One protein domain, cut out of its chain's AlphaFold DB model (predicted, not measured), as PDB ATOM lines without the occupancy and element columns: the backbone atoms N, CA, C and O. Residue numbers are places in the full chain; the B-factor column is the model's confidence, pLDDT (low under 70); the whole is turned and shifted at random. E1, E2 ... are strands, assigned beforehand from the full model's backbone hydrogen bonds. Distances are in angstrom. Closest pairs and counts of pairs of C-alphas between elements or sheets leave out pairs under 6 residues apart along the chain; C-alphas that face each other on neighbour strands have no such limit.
ATOM      1  N   TYR A 256      30.466  -7.078  48.070       92.62
ATOM      2  CA  TYR A 256      31.910  -7.269  48.162       92.62
ATOM      3  C   TYR A 256      32.265  -8.714  47.793       92.62
ATOM      4  O   TYR A 256      31.787  -9.641  48.459       92.62
ATOM      5  N   ARG A 257      33.086  -8.882  46.748       93.12
ATOM      6  CA  ARG A 257      33.558 -10.182  46.237       93.12
ATOM      7  C   ARG A 257      35.021 -10.490  46.545       93.12
ATOM      8  O   ARG A 257      35.483 -11.585  46.242       93.12
ATOM      9  N   GLY A 258      35.746  -9.547  47.144       92.38
ATOM     10  CA  GLY A 258      37.137  -9.736  47.546       92.38
ATOM     11  C   GLY A 258      38.123  -8.787  46.867       92.38
ATOM     12  O   GLY A 258      37.748  -7.827  46.188       92.38
ATOM     13  N   LEU A 259      39.405  -9.079  47.090       94.38
ATOM     14  CA  LEU A 259      40.535  -8.347  46.525       94.38
ATOM     15  C   LEU A 259      40.936  -8.914  45.167       94.38
ATOM     16  O   LEU A 259      41.061 -10.130  45.013       94.38
ATOM     17  N   VAL A 260      41.236  -8.022  44.231       94.94
ATOM     18  CA  VAL A 260      41.820  -8.350  42.928       94.94
ATOM     19  C   VAL A 260      43.122  -7.599  42.740       94.94
ATOM     20  O   VAL A 260      43.326  -6.516  43.281       94.94
ATOM     21  N   ASP A 261      44.034  -8.198  41.997       95.19
ATOM     22  CA  ASP A 261      45.350  -7.643  41.724       95.19
ATOM     23  C   ASP A 261      45.903  -8.245  40.422       95.19
ATOM     24  O   ASP A 261      45.252  -9.046  39.751       95.19
ATOM     25  N   ARG A 262      47.123  -7.878  40.036       94.56
ATOM     26  CA  ARG A 262      47.770  -8.394  38.826       94.56
ATOM     27  C   ARG A 262      47.950  -9.917  38.823       94.56
ATOM     28  O   ARG A 262      48.022 -10.506  37.748       94.56
ATOM     29  N   ARG A 263      48.048 -10.562  39.989       93.44
ATOM     30  CA  ARG A 263      48.180 -12.026  40.110       93.44
ATOM     31  C   ARG A 263      46.824 -12.719  40.180       93.44
ATOM     32  O   ARG A 263      46.720 -13.881  39.804       93.44
ATOM     33  N   ARG A 264      45.807 -12.018  40.677       92.56
ATOM     34  CA  ARG A 264      44.422 -12.471  40.813       92.56
ATOM     35  C   ARG A 264      43.509 -11.440  40.147       92.56
ATOM     36  O   ARG A 264      42.888 -10.643  40.853       92.56
ATOM     37  N   PRO A 265      43.481 -11.398  38.802       93.25
ATOM     38  CA  PRO A 265      42.669 -10.426  38.086       93.25
ATOM     39  C   PRO A 265      41.182 -10.657  38.383       93.25
ATOM     40  O   PRO A 265      40.792 -11.776  38.735       93.25
ATOM     41  N   PRO A 266      40.340  -9.623  38.229       93.12
ATOM     42  CA  PRO A 266      38.908  -9.802  38.366       93.12
ATOM     43  C   PRO A 266      38.404 -10.817  37.323       93.12
ATOM     44  O   PRO A 266      38.956 -10.893  36.218       93.12
ATOM     45  N   PRO A 267      37.380 -11.620  37.656       92.12
ATOM     46  CA  PRO A 267      36.882 -12.644  36.747       92.12
ATOM     47  C   PRO A 267      36.331 -12.021  35.458       92.12
ATOM     48  O   PRO A 267      35.804 -10.910  35.461       92.12
ATOM     49  N   LEU A 268      36.434 -12.742  34.342       87.19
ATOM     50  CA  LEU A 268      35.890 -12.318  33.048       87.19
ATOM     51  C   LEU A 268      34.743 -13.251  32.640       87.19
ATOM     52  O   LEU A 268      34.869 -14.468  32.786       87.19
ATOM     53  N   PRO A 269      33.630 -12.752  32.087       82.81
ATOM     54  CA  PRO A 269      32.642 -13.635  31.476       82.81
ATOM     55  C   PRO A 269      33.259 -14.404  30.293       82.81
ATOM     56  O   PRO A 269      34.061 -13.831  29.554       82.81
ATOM     57  N   PRO A 270      32.907 -15.686  30.078       80.25
ATOM     58  CA  PRO A 270      31.821 -16.433  30.716       80.25
ATOM     59  C   PRO A 270      32.239 -17.254  31.948       80.25
ATOM     60  O   PRO A 270      31.443 -18.057  32.425       80.25
ATOM     61  N   THR A 271      33.466 -17.116  32.467       78.81
ATOM     62  CA  THR A 271      33.966 -18.025  33.519       78.81
ATOM     63  C   THR A 271      33.240 -17.866  34.856       78.81
ATOM     64  O   THR A 271      33.336 -18.747  35.706       78.81
ATOM     65  N   ALA A 272      32.525 -16.757  35.052       83.25
ATOM     66  CA  ALA A 272      31.702 -16.498  36.224       83.25
ATOM     67  C   ALA A 272      30.453 -15.685  35.851       83.25
ATOM     68  O   ALA A 272      30.498 -14.818  34.975       83.25
ATOM     69  N   THR A 273      29.351 -15.929  36.560       88.62
ATOM     70  CA  THR A 273      28.157 -15.078  36.511       88.62
ATOM     71  C   THR A 273      28.406 -13.841  37.371       88.62
ATOM     72  O   THR A 273      28.417 -13.940  38.596       88.62
ATOM     73  N   ILE A 274      28.629 -12.687  36.736       90.62
ATOM     74  CA  ILE A 274      28.919 -11.420  37.423       90.62
ATOM     75  C   ILE A 274      27.626 -10.614  37.552       90.62
ATOM     76  O   ILE A 274      26.995 -10.280  36.549       90.62
ATOM     77  N   SER A 275      27.222 -10.301  38.784       90.81
ATOM     78  CA  SER A 275      26.090  -9.403  39.033       90.81
ATOM     79  C   SER A 275      26.513  -7.940  38.841       90.81
ATOM     80  O   SER A 275      27.616  -7.584  39.252       90.81
ATOM     81  N   PRO A 276      25.639  -7.044  38.341       87.69
ATOM     82  CA  PRO A 276      25.913  -5.600  38.296       87.69
ATOM     83  C   PRO A 276      26.208  -4.970  39.666       87.69
ATOM     84  O   PRO A 276      26.741  -3.869  39.742       87.69
ATOM     85  N   LYS A 277      25.829  -5.650  40.755       89.88
ATOM     86  CA  LYS A 277      26.106  -5.223  42.134       89.88
ATOM     87  C   LYS A 277      27.429  -5.760  42.670       89.88
ATOM     88  O   LYS A 277      27.824  -5.363  43.760       89.88
ATOM     89  N   ASP A 278      28.090  -6.674  41.968       93.19
ATOM     90  CA  ASP A 278      29.355  -7.236  42.427       93.19
ATOM     91  C   ASP A 278      30.462  -6.185  42.335       93.19
ATOM     92  O   ASP A 278      30.665  -5.559  41.295       93.19
ATOM     93  N   VAL A 279      31.176  -6.003  43.444       94.81
ATOM     94  CA  VAL A 279      32.273  -5.047  43.571       94.81
ATOM     95  C   VAL A 279      33.515  -5.773  44.056       94.81
ATOM     96  O   VAL A 279      33.492  -6.496  45.059       94.81
ATOM     97  N   TYR A 280      34.610  -5.546  43.341       95.62
ATOM     98  CA  TYR A 280      35.942  -6.014  43.703       95.62
ATOM     99  C   TYR A 280      36.789  -4.825  44.141       95.62
ATOM    100  O   TYR A 280      36.574  -3.708  43.684       95.62
ATOM    101  N   VAL A 281      37.751  -5.055  45.029       96.00
ATOM    102  CA  VAL A 281      38.651  -4.001  45.512       96.00
ATOM    103  C   VAL A 281      40.036  -4.237  44.932       96.00
ATOM    104  O   VAL A 281      40.574  -5.339  45.048       96.00
ATOM    105  N   MET A 282      40.624  -3.217  44.315       96.56
ATOM    106  CA  MET A 282      41.988  -3.287  43.804       96.56
ATOM    107  C   MET A 282      42.992  -3.336  44.964       96.56
ATOM    108  O   MET A 282      43.011  -2.450  45.817       96.56
ATOM    109  N   GLY A 283      43.832  -4.367  45.011       94.00
ATOM    110  CA  GLY A 283      44.911  -4.504  45.992       94.00
ATOM    111  C   GLY A 283      46.218  -3.823  45.563       94.00
ATOM    112  O   GLY A 283      46.298  -3.190  44.514       94.00
ATOM    113  N   ALA A 284      47.276  -4.019  46.355       91.06
ATOM    114  CA  ALA A 284      48.583  -3.372  46.169       91.06
ATOM    115  C   ALA A 284      49.278  -3.638  44.818       91.06
ATOM    116  O   ALA A 284      49.981  -2.777  44.292       91.06
ATOM    117  N   GLU A 285      49.122  -4.833  44.234       92.56
ATOM    118  CA  GLU A 285      49.670  -5.125  42.898       92.56
ATOM    119  C   GLU A 285      48.680  -4.679  41.819       92.56
ATOM    120  O   GLU A 285      48.061  -5.506  41.153       92.56
ATOM    121  N   VAL A 286      48.520  -3.362  41.687       93.19
ATOM    122  CA  VAL A 286      47.491  -2.736  40.849       93.19
ATOM    123  C   VAL A 286      47.572  -3.167  39.383       93.19
ATOM    124  O   VAL A 286      48.654  -3.317  38.801       93.19
ATOM    125  N   LEU A 287      46.406  -3.346  38.760       91.31
ATOM    126  CA  LEU A 287      46.322  -3.456  37.306       91.31
ATOM    127  C   LEU A 287      46.660  -2.096  36.668       91.31
ATOM    128  O   LEU A 287      46.377  -1.058  37.269       91.31
ATOM    129  N   PRO A 288      47.255  -2.071  35.458       92.69
ATOM    130  CA  PRO A 288      47.520  -0.818  34.756       92.69
ATOM    131  C   PRO A 288      46.265   0.051  34.715       92.69
ATOM    132  O   PRO A 288      45.202  -0.476  34.420       92.69
ATOM    133  N   GLY A 289      46.401   1.345  35.021       89.62
ATOM    134  CA  GLY A 289      45.326   2.345  34.983       89.62
ATOM    135  C   GLY A 289      44.313   2.311  36.137       89.62
ATOM    136  O   GLY A 289      43.364   3.090  36.103       89.62
ATOM    137  N   PHE A 290      44.547   1.486  37.159       93.12
ATOM    138  CA  PHE A 290      43.833   1.514  38.437       93.12
ATOM    139  C   PHE A 290      44.773   1.908  39.581       93.12
ATOM    140  O   PHE A 290      45.992   1.746  39.473       93.12
ATOM    141  N   ASN A 291      44.205   2.388  40.685       93.00
ATOM    142  CA  ASN A 291      44.921   2.636  41.936       93.00
ATOM    143  C   ASN A 291      44.571   1.585  42.995       93.00
ATOM    144  O   ASN A 291      43.553   0.902  42.909       93.00
ATOM    145  N   GLU A 292      45.422   1.450  44.010       93.25
ATOM    146  CA  GLU A 292      45.129   0.605  45.166       93.25
ATOM    147  C   GLU A 292      43.918   1.179  45.923       93.25
ATOM    148  O   GLU A 292      43.827   2.384  46.138       93.25
ATOM    149  N   GLY A 293      42.976   0.313  46.296       92.38
ATOM    150  CA  GLY A 293      41.709   0.698  46.917       92.38
ATOM    151  C   GLY A 293      40.577   1.028  45.940       92.38
ATOM    152  O   GLY A 293      39.433   1.133  46.385       92.38
ATOM    153  N   ASP A 294      40.852   1.127  44.632       94.19
ATOM    154  CA  ASP A 294      39.817   1.355  43.617       94.19
ATOM    155  C   ASP A 294      38.735   0.267  43.676       94.19
ATOM    156  O   ASP A 294      39.025  -0.932  43.761       94.19
ATOM    157  N   LEU A 295      37.473   0.692  43.599       94.69
ATOM    158  CA  LEU A 295      36.321  -0.201  43.543       94.69
ATOM    159  C   LEU A 295      35.989  -0.522  42.094       94.69
ATOM    160  O   LEU A 295      35.609   0.362  41.330       94.69
ATOM    161  N   LEU A 296      36.122  -1.789  41.720       95.81
ATOM    162  CA  LEU A 296      35.907  -2.245  40.358       95.81
ATOM    163  C   LEU A 296      34.490  -2.776  40.177       95.81
ATOM    164  O   LEU A 296      34.071  -3.705  40.874       95.81
ATOM    165  N   CYS A 297      33.805  -2.232  39.176       94.94
ATOM    166  CA  CYS A 297      32.514  -2.698  38.687       94.94
ATOM    167  C   CYS A 297      32.652  -3.196  37.244       94.94
ATOM    168  O   CYS A 297      33.503  -2.721  36.485       94.94
ATOM    169  N   TYR A 298      31.820  -4.167  36.869       94.69
ATOM    170  CA  TYR A 298      31.800  -4.719  35.518       94.69
ATOM    171  C   TYR A 298      30.664  -4.102  34.704       94.69
ATOM    172  O   TYR A 298      29.504  -4.181  35.109       94.69
ATOM    173  N   ASP A 299      30.989  -3.524  33.548       92.88
ATOM    174  CA  ASP A 299      29.994  -3.101  32.563       92.88
ATOM    175  C   ASP A 299      29.738  -4.258  31.578       92.88
ATOM    176  O   ASP A 299      30.587  -4.529  30.721       92.88
ATOM    177  N   PRO A 300      28.580  -4.945  31.654       90.56
ATOM    178  CA  PRO A 300      28.275  -6.061  30.763       90.56
ATOM    179  C   PRO A 300      28.035  -5.630  29.312       90.56
ATOM    180  O   PRO A 300      28.157  -6.459  28.415       90.56
ATOM    181  N   THR A 301      27.706  -4.360  29.073       91.44
ATOM    182  CA  THR A 301      27.455  -3.818  27.730       91.44
ATOM    183  C   THR A 301      28.765  -3.609  26.988       91.44
ATOM    184  O   THR A 301      28.880  -3.936  25.810       91.44
ATOM    185  N   LEU A 302      29.757  -3.059  27.689       91.25
ATOM    186  CA  LEU A 302      31.075  -2.765  27.132       91.25
ATOM    187  C   LEU A 302      32.062  -3.927  27.294       91.25
ATOM    188  O   LEU A 302      33.083  -3.960  26.612       91.25
ATOM    189  N   GLY A 303      31.770  -4.875  28.184       91.06
ATOM    190  CA  GLY A 303      32.645  -6.001  28.480       91.06
ATOM    191  C   GLY A 303      33.924  -5.599  29.216       91.06
ATOM    192  O   GLY A 303      34.962  -6.231  29.028       91.06
ATOM    193  N   VAL A 304      33.881  -4.523  30.009       93.00
ATOM    194  CA  VAL A 304      35.066  -3.943  30.660       93.00
ATOM    195  C   VAL A 304      34.862  -3.735  32.155       93.00
ATOM    196  O   VAL A 304      33.759  -3.464  32.630       93.00
ATOM    197  N   TRP A 305      35.969  -3.826  32.888       94.56
ATOM    198  CA  TRP A 305      36.058  -3.393  34.277       94.56
ATOM    199  C   TRP A 305      36.382  -1.902  34.332       94.56
ATOM    200  O   TRP A 305      37.250  -1.427  33.596       94.56
ATOM    201  N   TYR A 306      35.716  -1.170  35.217       94.81
ATOM    202  CA  TYR A 306      35.972   0.249  35.447       94.81
ATOM    203  C   TYR A 306      35.974   0.565  36.944       94.81
ATOM    204  O   TYR A 306      35.380  -0.162  37.739       94.81
ATOM    205  N   SER A 307      36.669   1.643  37.321       94.25
ATOM    206  CA  SER A 307      36.697   2.132  38.702       94.25
ATOM    207  C   SER A 307      35.495   3.037  38.964       94.25
ATOM    208  O   SER A 307      35.256   3.985  38.209       94.25
ATOM    209  N   GLU A 308      34.734   2.746  40.018       92.62
ATOM    210  CA  GLU A 308      33.545   3.493  40.420       92.62
ATOM    211  C   GLU A 308      33.791   4.243  41.738       92.62
ATOM    212  O   GLU A 308      33.611   3.722  42.840       92.62
ATOM    213  N   TYR A 309      34.196   5.508  41.613       87.75
ATOM    214  CA  TYR A 309      34.567   6.368  42.742       87.75
ATOM    215  C   TYR A 309      33.375   6.895  43.552       87.75
ATOM    216  O   TYR A 309      33.570   7.412  44.652       87.75
ATOM    217  N   SER A 310      32.144   6.783  43.037       85.44
ATOM    218  CA  SER A 310      30.949   7.188  43.793       85.44
ATOM    219  C   SER A 310      30.611   6.222  44.932       85.44
ATOM    220  O   SER A 310      29.853   6.573  45.841       85.44
ATOM    221  N   ILE A 311      31.183   5.016  44.910       87.88
ATOM    222  CA  ILE A 311      30.938   3.995  45.919       87.88
ATOM    223  C   ILE A 311      31.952   4.161  47.068       87.88
ATOM    224  O   ILE A 311      33.162   4.196  46.846       87.88
TER     225      ILE A 311
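AT A GLANCE: This is residues 256 to 311 of the 536 residues of an uncharacterized protein of Angomonas deanei (UniProt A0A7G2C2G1). With little regular structure, this is a small twisted sheet of four short strands, joined in part by two long loops, residues 261 to 277 and 283 to 294. The printed part has 56 residues, under half in named strands, and no named helix. The mixed sheet, order E1 E2 E3 E4 as along the chain, is all strand; the whole is compact, with radius of gyration of the C-alphas 10.4 A and spans 26 by 26 by 20 A.

IN THESE COORDINATES: E1, residues 256 to 260, 11.3 A, begins at C-alpha (31.910, -7.269, 48.162). E2 is 278 to 282, 13.3 A; E3 295 to 299, 13.0 A; E4 304 to 307, 10.2 A, ending at (36.697, 2.132, 38.702).

HOW THE PARTS SIT: E1 and E2 are parallel, N 260 to O 281 2.9 A. Hairpins E2 and E3, N 296 to O 280 2.8 A, and E3 and E4, N 299 to O 304 2.9 A, form a meander, successive strands being antiparallel neighbours. E1 and E4 are apart.

THE WHOLE: The C-alphas farthest apart, Ala 284 and Thr 301, are 28.0 A apart. The printed part has no cut; no printed residue is under pLDDT 70.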